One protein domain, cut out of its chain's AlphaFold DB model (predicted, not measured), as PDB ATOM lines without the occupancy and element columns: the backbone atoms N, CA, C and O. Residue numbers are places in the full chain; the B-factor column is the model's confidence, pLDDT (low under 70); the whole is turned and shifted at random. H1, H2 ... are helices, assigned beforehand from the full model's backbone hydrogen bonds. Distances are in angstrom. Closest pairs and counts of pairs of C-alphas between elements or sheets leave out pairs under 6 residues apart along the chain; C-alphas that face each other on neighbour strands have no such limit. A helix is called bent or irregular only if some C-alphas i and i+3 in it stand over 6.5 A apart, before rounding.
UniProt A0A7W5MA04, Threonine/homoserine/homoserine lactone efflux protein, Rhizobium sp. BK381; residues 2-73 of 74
ATOM      1  N   ALA A   2     -57.235  33.827  -0.618       78.06
ATOM      2  CA  ALA A   2     -57.187  34.703   0.565       78.06
ATOM      3  C   ALA A   2     -58.470  34.659   1.424       78.06
ATOM      4  O   ALA A   2     -58.392  34.512   2.635       78.06
ATOM      5  N   VAL A   3     -59.652  34.689   0.796       81.75
ATOM      6  CA  VAL A   3     -60.949  34.584   1.500       81.75
ATOM      7  C   VAL A   3     -61.088  33.250   2.244       81.75
ATOM      8  O   VAL A   3     -61.523  33.221   3.388       81.75
ATOM      9  N   THR A   4     -60.650  32.149   1.628       84.75
ATOM     10  CA  THR A   4     -60.612  30.825   2.263       84.75
ATOM     11  C   THR A   4     -59.647  30.806   3.449       84.75
ATOM     12  O   THR A   4     -60.007  30.318   4.508       84.75
ATOM     13  N   ALA A   5     -58.452  31.391   3.309       81.25
ATOM     14  CA  ALA A   5     -57.479  31.475   4.397       81.25
ATOM     15  C   ALA A   5     -58.006  32.297   5.584       81.25
ATOM     16  O   ALA A   5     -57.806  31.904   6.727       81.25
ATOM     17  N   MET A   6     -58.732  33.388   5.326       85.38
ATOM     18  CA  MET A   6     -59.409  34.134   6.387       85.38
ATOM     19  C   MET A   6     -60.445  33.259   7.094       85.38
ATOM     20  O   MET A   6     -60.399  33.133   8.309       85.38
ATOM     21  N   ALA A   7     -61.307  32.571   6.343       82.94
ATOM     22  CA  ALA A   7     -62.318  31.685   6.920       82.94
ATOM     23  C   ALA A   7     -61.727  30.521   7.741       82.94
ATOM     24  O   ALA A   7     -62.365  30.054   8.678       82.94
ATOM     25  N   THR A   8     -60.527  30.039   7.397       85.19
ATOM     26  CA  THR A   8     -59.886  28.898   8.070       85.19
ATOM     27  C   THR A   8     -58.997  29.304   9.248       85.19
ATOM     28  O   THR A   8     -58.899  28.542  10.207       85.19
ATOM     29  N   TYR A   9     -58.342  30.469   9.196       80.50
ATOM     30  CA  TYR A   9     -57.257  30.816  10.127       80.50
ATOM     31  C   TYR A   9     -57.537  32.021  11.038       80.50
ATOM     32  O   TYR A   9     -56.705  32.323  11.895       80.50
ATOM     33  N   THR A  10     -58.669  32.722  10.909       82.38
ATOM     34  CA  THR A  10     -59.007  33.797  11.861       82.38
ATOM     35  C   THR A  10     -59.597  33.243  13.155       82.38
ATOM     36  O   THR A  10     -60.601  32.535  13.115       82.38
ATOM     37  N   ILE A  11     -59.019  33.613  14.300       87.12
ATOM     38  CA  ILE A  11     -59.488  33.195  15.629       87.12
ATOM     39  C   ILE A  11     -60.383  34.301  16.223       87.12
ATOM     40  O   ILE A  11     -59.922  35.442  16.297       87.12
ATOM     41  N   PRO A  12     -61.621  34.008  16.673       83.25
ATOM     42  CA  PRO A  12     -62.559  35.022  17.176       83.25
ATOM     43  C   PRO A  12     -62.050  35.820  18.385       83.25
ATOM     44  O   PRO A  12     -62.203  37.039  18.416       83.25
ATOM     45  N   ASP A  13     -61.385  35.160  19.336       87.38
ATOM     46  CA  ASP A  13     -60.901  35.789  20.578       87.38
ATOM     47  C   ASP A  13     -59.813  36.846  20.337       87.38
ATOM     48  O   ASP A  13     -59.649  37.785  21.111       87.38
ATOM     49  N   ILE A  14     -59.075  36.709  19.234       85.12
ATOM     50  CA  ILE A  14     -58.006  37.622  18.814       85.12
ATOM     51  C   ILE A  14     -58.202  38.036  17.353       85.12
ATOM     52  O   ILE A  14     -57.255  38.071  16.560       85.12
ATOM     53  N   TYR A  15     -59.450  38.333  16.984       84.69
ATOM     54  CA  TYR A  15     -59.865  38.538  15.596       84.69
ATOM     55  C   TYR A  15     -59.004  39.571  14.862       84.69
ATOM     56  O   TYR A  15     -58.470  39.293  13.789       84.69
ATOM     57  N   LEU A  16     -58.789  40.734  15.483       88.69
ATOM     58  CA  LEU A  16     -58.026  41.824  14.877       88.69
ATOM     59  C   LEU A  16     -56.556  41.436  14.640       88.69
ATOM     60  O   LEU A  16     -56.017  41.697  13.568       88.69
ATOM     61  N   ALA A  17     -55.926  40.742  15.593       88.25
ATOM     62  CA  ALA A  17     -54.552  40.260  15.443       88.25
ATOM     63  C   ALA A  17     -54.445  39.163  14.369       88.25
ATOM     64  O   ALA A  17     -53.550  39.211  13.527       88.25
ATOM     65  N   SER A  18     -55.386  38.215  14.344       86.94
ATOM     66  CA  SER A  18     -55.398  37.117  13.366       86.94
ATOM     67  C   SER A  18     -55.558  37.632  11.934       86.94
ATOM     68  O   SER A  18     -54.830  37.211  11.036       86.94
ATOM     69  N   VAL A  19     -56.470  38.587  11.718       89.62
ATOM     70  CA  VAL A  19     -56.686  39.217  10.407       89.62
ATOM     71  C   VAL A  19     -55.442  39.976   9.947       89.62
ATOM     72  O   VAL A  19     -55.047  39.841   8.788       89.62
ATOM     73  N   LEU A  20     -54.795  40.735  10.838       93.19
ATOM     74  CA  LEU A  20     -53.572  41.468  10.503       93.19
ATOM     75  C   LEU A  20     -52.413  40.530  10.144       93.19
ATOM     76  O   LEU A  20     -51.685  40.813   9.196       93.19
ATOM     77  N   ILE A  21     -52.263  39.403  10.845       91.44
ATOM     78  CA  ILE A  21     -51.212  38.417  10.556       91.44
ATOM     79  C   ILE A  21     -51.462  37.740   9.207       91.44
ATOM     80  O   ILE A  21     -50.573  37.729   8.354       91.44
ATOM     81  N   VAL A  22     -52.664  37.202   8.980       89.69
ATOM     82  CA  VAL A  22     -52.987  36.501   7.725       89.69
ATOM     83  C   VAL A  22     -52.957  37.477   6.546       89.69
ATOM     84  O   VAL A  22     -52.365  37.181   5.509       89.69
ATOM     85  N   GLY A  23     -53.541  38.666   6.705       90.19
ATOM     86  CA  GLY A  23     -53.551  39.706   5.678       90.19
ATOM     87  C   GLY A  23     -52.148  40.224   5.374       90.19
ATOM     88  O   GLY A  23     -51.772  40.333   4.206       90.19
ATOM     89  N   GLY A  24     -51.346  40.464   6.413       92.00
ATOM     90  CA  GLY A  24     -49.946  40.863   6.294       92.00
ATOM     91  C   GLY A  24     -49.102  39.812   5.581       92.00
ATOM     92  O   GLY A  24     -48.379  40.148   4.648       92.00
ATOM     93  N   ALA A  25     -49.250  38.533   5.935       90.81
ATOM     94  CA  ALA A  25     -48.563  37.436   5.255       90.81
ATOM     95  C   ALA A  25     -48.932  37.373   3.764       90.81
ATOM     96  O   ALA A  25     -48.051  37.278   2.908       90.81
ATOM     97  N   PHE A  26     -50.222  37.499   3.431       89.62
ATOM     98  CA  PHE A  26     -50.656  37.557   2.036       89.62
ATOM     99  C   PHE A  26     -50.075  38.769   1.307       89.62
ATOM    100  O   PHE A  26     -49.617  38.606   0.180       89.62
ATOM    101  N   ALA A  27     -50.051  39.951   1.920       90.31
ATOM    102  CA  ALA A  27     -49.479  41.146   1.307       90.31
ATOM    103  C   ALA A  27     -47.970  40.990   1.061       90.31
ATOM    104  O   ALA A  27     -47.508  41.200  -0.059       90.31
ATOM    105  N   VAL A  28     -47.217  40.539   2.068       94.81
ATOM    106  CA  VAL A  28     -45.759  40.352   1.990       94.81
ATOM    107  C   VAL A  28     -45.370  39.305   0.954       94.81
ATOM    108  O   VAL A  28     -44.310  39.429   0.360       94.81
ATOM    109  N   VAL A  29     -46.203  38.297   0.695       92.25
ATOM    110  CA  VAL A  29     -45.920  37.296  -0.344       92.25
ATOM    111  C   VAL A  29     -46.419  37.751  -1.718       92.25
ATOM    112  O   VAL A  29     -45.713  37.598  -2.716       92.25
ATOM    113  N   ASN A  30     -47.620  38.332  -1.801       91.69
ATOM    114  CA  ASN A  30     -48.210  38.716  -3.085       91.69
ATOM    115  C   ASN A  30     -47.494  39.904  -3.714       91.69
ATOM    116  O   ASN A  30     -47.263  39.874  -4.917       91.69
ATOM    117  N   VAL A  31     -47.122  40.922  -2.936       90.62
ATOM    118  CA  VAL A  31     -46.453  42.115  -3.470       90.62
ATOM    119  C   VAL A  31     -45.162  41.751  -4.214       90.62
ATOM    120  O   VAL A  31     -45.108  42.007  -5.412       90.62
ATOM    121  N   PRO A  32     -44.153  41.090  -3.613       91.50
ATOM    122  CA  PRO A  32     -42.934  40.739  -4.334       91.50
ATOM    123  C   PRO A  32     -43.184  39.724  -5.448       91.50
ATOM    124  O   PRO A  32     -42.529  39.812  -6.482       91.50
ATOM    125  N   SER A  33     -44.131  38.793  -5.291       93.38
ATOM    126  CA  SER A  33     -44.469  37.825  -6.343       93.38
ATOM    127  C   SER A  33     -45.024  38.521  -7.592       93.38
ATOM    128  O   SER A  33     -44.486  38.364  -8.691       93.38
ATOM    129  N   VAL A  34     -46.035  39.378  -7.419       92.75
ATOM    130  CA  VAL A  34     -46.652  40.146  -8.510       92.75
ATOM    131  C   VAL A  34     -45.673  41.173  -9.072       92.75
ATOM    132  O   VAL A  34     -45.595  41.316 -10.288       92.75
ATOM    133  N   SER A  35     -44.888  41.849  -8.231       93.38
ATOM    134  CA  SER A  35     -43.855  42.787  -8.683       93.38
ATOM    135  C   SER A  35     -42.753  42.095  -9.479       93.38
ATOM    136  O   SER A  35     -42.339  42.627 -10.503       93.38
ATOM    137  N   THR A  36     -42.301  40.908  -9.066       94.69
ATOM    138  CA  THR A  36     -41.300  40.132  -9.818       94.69
ATOM    139  C   THR A  36     -41.869  39.702 -11.163       94.69
ATOM    140  O   THR A  36     -41.207  39.858 -12.187       94.69
ATOM    141  N   TRP A  37     -43.115  39.227 -11.190       93.00
ATOM    142  CA  TRP A  37     -43.787  38.856 -12.431       93.00
ATOM    143  C   TRP A  37     -43.993  40.055 -13.367       93.00
ATOM    144  O   TRP A  37     -43.655  39.980 -14.547       93.00
ATOM    145  N   ALA A  38     -44.478  41.185 -12.849       92.50
ATOM    146  CA  ALA A  38     -44.682  42.410 -13.621       92.50
ATOM    147  C   ALA A  38     -43.354  43.024 -14.097       92.50
ATOM    148  O   ALA A  38     -43.250  43.483 -15.236       92.50
ATOM    149  N   GLY A  39     -42.317  42.996 -13.259       92.94
ATOM    150  CA  GLY A  39     -40.963  43.428 -13.605       92.94
ATOM    151  C   GLY A  39     -40.352  42.558 -14.702       92.94
ATOM    152  O   GLY A  39     -39.848  43.066 -15.699       92.94
ATOM    153  N   PHE A  40     -40.473  41.237 -14.580       93.50
ATOM    154  CA  PHE A  40     -40.009  40.319 -15.615       93.50
ATOM    155  C   PHE A  40     -40.798  40.480 -16.920       93.50
ATOM    156  O   PHE A  40     -40.204  40.550 -17.992       93.50
ATOM    157  N   GLY A  41     -42.126  40.595 -16.847       90.56
ATOM    158  CA  GLY A  41     -42.985  40.801 -18.014       90.56
ATOM    159  C   GLY A  41     -42.715  42.123 -18.734       90.56
ATOM    160  O   GLY A  41     -42.699  42.157 -19.964       90.56
ATOM    161  N   SER A  42     -42.450  43.202 -17.992       90.69
ATOM    162  CA  SER A  42     -42.074  44.498 -18.574       90.69
ATOM    163  C   SER A  42     -40.700  44.450 -19.245       90.69
ATOM    164  O   SER A  42     -40.585  44.865 -20.395       90.69
ATOM    165  N   ALA A  43     -39.691  43.844 -18.613       89.75
ATOM    166  CA  ALA A  43     -38.383  43.641 -19.241       89.75
ATOM    167  C   ALA A  43     -38.463  42.731 -20.484       89.75
ATOM    168  O   ALA A  43     -37.830  42.993 -21.509       89.75
ATOM    169  N   LEU A  44     -39.277  41.671 -20.422       90.69
ATOM    170  CA  LEU A  44     -39.504  40.771 -21.551       90.69
ATOM    171  C   LEU A  44     -40.193  41.494 -22.713       90.69
ATOM    172  O   LEU A  44     -39.880  41.212 -23.865       90.69
ATOM    173  N   ARG A  45     -41.093  42.443 -22.437       88.38
ATOM    174  CA  ARG A  45     -41.741  43.259 -23.473       88.38
ATOM    175  C   ARG A  45     -40.727  44.078 -24.266       88.38
ATOM    176  O   ARG A  45     -40.791  44.069 -25.493       88.38
ATOM    177  N   ASP A  46     -39.788  44.731 -23.587       89.06
ATOM    178  CA  ASP A  46     -38.733  45.505 -24.253       89.06
ATOM    179  C   ASP A  46     -37.819  44.588 -25.071       89.06
ATOM    180  O   ASP A  46     -37.460  44.898 -26.207       89.06
ATOM    181  N   TRP A  47     -37.517  43.396 -24.552       88.81
ATOM    182  CA  TRP A  47     -36.786  42.367 -25.289       88.81
ATOM    183  C   TRP A  47     -37.565  41.892 -26.535       88.81
ATOM    184  O   TRP A  47     -37.006  41.782 -27.628       88.81
ATOM    185  N   LEU A  48     -38.870  41.671 -26.428       90.06
ATOM    186  CA  LEU A  48     -39.729  41.242 -27.536       90.06
ATOM    187  C   LEU A  48     -40.086  42.364 -28.527       90.06
ATOM    188  O   LEU A  48     -40.799  42.094 -29.488       90.06
ATOM    189  N   SER A  49     -39.598  43.595 -28.345       89.88
ATOM    190  CA  SER A  49     -39.856  44.702 -29.283       89.88
ATOM    191  C   SER A  49     -39.261  44.481 -30.683       89.88
ATOM    192  O   SER A  49     -39.754  45.042 -31.658       89.88
ATOM    193  N   GLU A  50     -38.248  43.618 -30.802       92.81
ATOM    194  CA  GLU A  50     -37.657  43.218 -32.079       92.81
ATOM    195  C   GLU A  50     -38.606  42.264 -32.843       92.81
ATOM    196  O   GLU A  50     -38.906  41.170 -32.343       92.81
ATOM    197  N   PRO A  51     -39.048  42.601 -34.072       89.62
ATOM    198  CA  PRO A  51     -40.073  41.851 -34.810       89.62
ATOM    199  C   PRO A  51     -39.730  40.371 -35.017       89.62
ATOM    200  O   PRO A  51     -40.611  39.507 -34.978       89.62
ATOM    201  N   THR A  52     -38.446  40.052 -35.187       92.56
ATOM    202  CA  THR A  52     -37.985  38.667 -35.345       92.56
ATOM    203  C   THR A  52     -38.182  37.855 -34.060       92.56
ATOM    204  O   THR A  52     -38.648  36.715 -34.110       92.56
ATOM    205  N   ARG A  53     -37.883  38.440 -32.893       92.44
ATOM    206  CA  ARG A  53     -38.012  37.782 -31.578       92.44
ATOM    207  C   ARG A  53     -39.468  37.611 -31.172       92.44
ATOM    208  O   ARG A  53     -39.837  36.535 -30.706       92.44
ATOM    209  N   LEU A  54     -40.304  38.617 -31.433       92.19
ATOM    210  CA  LEU A  54     -41.747  38.539 -31.202       92.19
ATOM    211  C   LEU A  54     -42.389  37.388 -31.991       92.19
ATOM    212  O   LEU A  54     -43.197  36.632 -31.450       92.19
ATOM    213  N   LYS A  55     -41.996  37.216 -33.261       93.25
ATOM    214  CA  LYS A  55     -42.506  36.141 -34.122       93.25
ATOM    215  C   LYS A  55     -42.190  34.756 -33.553       93.25
ATOM    216  O   LYS A  55     -43.093  33.930 -33.436       93.25
ATOM    217  N   TRP A  56     -40.936  34.506 -33.174       95.19
ATOM    218  CA  TRP A  56     -40.532  33.224 -32.584       95.19
ATOM    219  C   TRP A  56     -41.185  32.965 -31.225       95.19
ATOM    220  O   TRP A  56     -41.604  31.836 -30.958       95.19
ATOM    221  N   PHE A  57     -41.336  33.998 -30.393       93.44
ATOM    222  CA  PHE A  57     -42.049  33.893 -29.121       93.44
ATOM    223  C   PHE A  57     -43.508  33.464 -29.323       93.44
ATOM    224  O   PHE A  57     -43.955  32.495 -28.710       93.44
ATOM    225  N   ASN A  58     -44.224  34.110 -30.247       94.69
ATOM    226  CA  ASN A  58     -45.616  33.775 -30.554       94.69
ATOM    227  C   ASN A  58     -45.769  32.354 -31.114       94.69
ATOM    228  O   ASN A  58     -46.689  31.642 -30.716       94.69
ATOM    229  N   ILE A  59     -44.860  31.915 -31.994       96.25
ATOM    230  CA  ILE A  59     -44.862  30.538 -32.515       96.25
ATOM    231  C   ILE A  59     -44.652  29.537 -31.373       96.25
ATOM    232  O   ILE A  59     -45.394  28.564 -31.266       96.25
ATOM    233  N   THR A  60     -43.682  29.794 -30.494       95.56
ATOM    234  CA  THR A  60     -43.387  28.922 -29.347       95.56
ATOM    235  C   THR A  60     -44.595  28.817 -28.415       95.56
ATOM    236  O   THR A  60     -45.011  27.712 -28.074       95.56
ATOM    237  N   MET A  61     -45.212  29.949 -28.064       95.19
ATOM    238  CA  MET A  61     -46.424  29.991 -27.238       95.19
ATOM    239  C   MET A  61     -47.596  29.243 -27.884       95.19
ATOM    240  O   MET A  61     -48.288  28.492 -27.200       95.19
ATOM    241  N   ALA A  62     -47.803  29.396 -29.196       95.56
ATOM    242  CA  ALA A  62     -48.849  28.682 -29.922       95.56
ATOM    243  C   ALA A  62     -48.626  27.162 -29.903       95.56
ATOM    244  O   ALA A  62     -49.557  26.409 -29.625       95.56
ATOM    245  N   VAL A  63     -47.393  26.704 -30.139       96.75
ATOM    246  CA  VAL A  63     -47.047  25.276 -30.082       96.75
ATOM    247  C   VAL A  63     -47.258  24.717 -28.675       96.75
ATOM    248  O   VAL A  63     -47.896  23.678 -28.533       96.75
ATOM    249  N   LEU A  64     -46.784  25.412 -27.636       95.62
ATOM    250  CA  LEU A  64     -46.992  25.003 -26.242       95.62
ATOM    251  C   LEU A  64     -48.482  24.907 -25.892       95.62
ATOM    252  O   LEU A  64     -48.893  23.949 -25.239       95.62
ATOM    253  N   LEU A  65     -49.300  25.850 -26.371       93.94
ATOM    254  CA  LEU A  65     -50.746  25.829 -26.169       93.94
ATOM    255  C   LEU A  65     -51.387  24.600 -26.826       93.94
ATOM    256  O   LEU A  65     -52.115  23.864 -26.162       93.94
ATOM    257  N   VAL A  66     -51.079  24.339 -28.098       95.25
ATOM    258  CA  VAL A  66     -51.590  23.162 -28.824       95.25
ATOM    259  C   VAL A  66     -51.169  21.866 -28.128       95.25
ATOM    260  O   VAL A  66     -52.005  20.992 -27.905       95.25
ATOM    261  N   LEU A  67     -49.900  21.757 -27.727       95.06
ATOM    262  CA  LEU A  67     -49.389  20.596 -26.995       95.06
ATOM    263  C   LEU A  67     -50.077  20.411 -25.637       95.06
ATOM    264  O   LEU A  67     -50.329  19.274 -25.251       95.06
ATOM    265  N   SER A  68     -50.408  21.495 -24.927       92.25
ATOM    266  CA  SER A  68     -51.128  21.422 -23.646       92.25
ATOM    267  C   SER A  68     -52.588  20.976 -23.793       92.25
ATOM    268  O   SER A  68     -53.131  20.352 -22.886       92.25
ATOM    269  N   LEU A  69     -53.209  21.255 -24.945       91.94
ATOM    270  CA  LEU A  69     -54.593  20.881 -25.255       91.94
ATOM    271  C   LEU A  69     -54.714  19.466 -25.826       91.94
ATOM    272  O   LEU A  69     -55.729  18.807 -25.613       91.94
ATOM    273  N   TRP A  70     -53.686  18.975 -26.518       91.31
ATOM    274  CA  TRP A  70     -53.635  17.615 -27.055       91.31
ATOM    275  C   TRP A  70     -54.009  16.505 -26.047       91.31
ATOM    276  O   TRP A  70     -54.817  15.651 -26.406       91.31
ATOM    277  N   PRO A  71     -53.496  16.484 -24.798       84.81
ATOM    278  CA  PRO A  71     -53.889  15.481 -23.807       84.81
ATOM    279  C   PRO A  71     -55.325  15.645 -23.297       84.81
ATOM    280  O   PRO A  71     -55.855  14.704 -22.727       84.81
ATOM    281  N   LEU A  72     -55.950  16.813 -23.482       86.25
ATOM    282  CA  LEU A  72     -57.341  17.055 -23.094       86.25
ATOM    283  C   LEU A  72     -58.339  16.570 -24.162       86.25
ATOM    284  O   LEU A  72     -59.499  16.324 -23.854       86.25
ATOM    285  N   LEU A  73     -57.890  16.486 -25.420       81.31
ATOM    286  CA  LEU A  73     -58.675  16.049 -26.583       81.31
ATOM    287  C   LEU A  73     -58.537  14.546 -26.877       81.31
ATOM    288  O   LEU A  73     -59.138  14.059 -27.835       81.31
TER     289      LEU A  73
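What this domain is: This is residues 2 to 73 of the 74 residues of the protein "Threonine/homoserine/homoserine lactone efflux protein" of Rhizobium sp. BK381 (UniProt A0A7W5MA04). A long helix, H2, makes the longest axis; short H1 folds back along part of it near one end, and H3 turns away at the other end in an open corner. Printed are 72 residues with three named helices, H1, H2, H3 in chain order, and no named strand: all helix. The whole is extended, radius of gyration of the C-alphas 20.3 A, and flat, 60 by 36 by 10 A.

How they stand to each other: H1, residues 2 to 9, and H2, residues 12 to 47, form a hairpin at a shallow tilt of 32 degrees, opposite ways. They touch, H2 with residues 18 to 26 alone; the closest C-alphas, of Met 6 and Val 22, are 7.0 A apart. H2 and H3, residues 51 to 72, are close but not clearly touching, the closest C-alphas, of Trp 47 and Arg 53, 7.9 A apart, at a steep tilt of 52 degrees. H1 and H3 are apart. Every O i to N i+4 pair is within hydrogen-bond range in H1, 29 of 32 in H2, 16 of 18 in H3.

Where its parts are: H1 begins at C-alpha 2 (-57.187, 34.703, 0.565). H2, 50.2 A long, has a kink of 32 degrees near residue 19 and is irregular, C-alphas 13 and 16 being 8.8 A apart. H3, 32.4 A, is only just irregular, C-alphas 68 and 71 being 6.6 A apart, and ends at C-alpha 72 (-57.341, 17.055, -23.094).

The domain as a whole: The farthest C-alphas, of Asp 13 and Thr 52, are 60.5 A apart. The printed part has no cut, both links are tight, and no printed residue is under pLDDT 70.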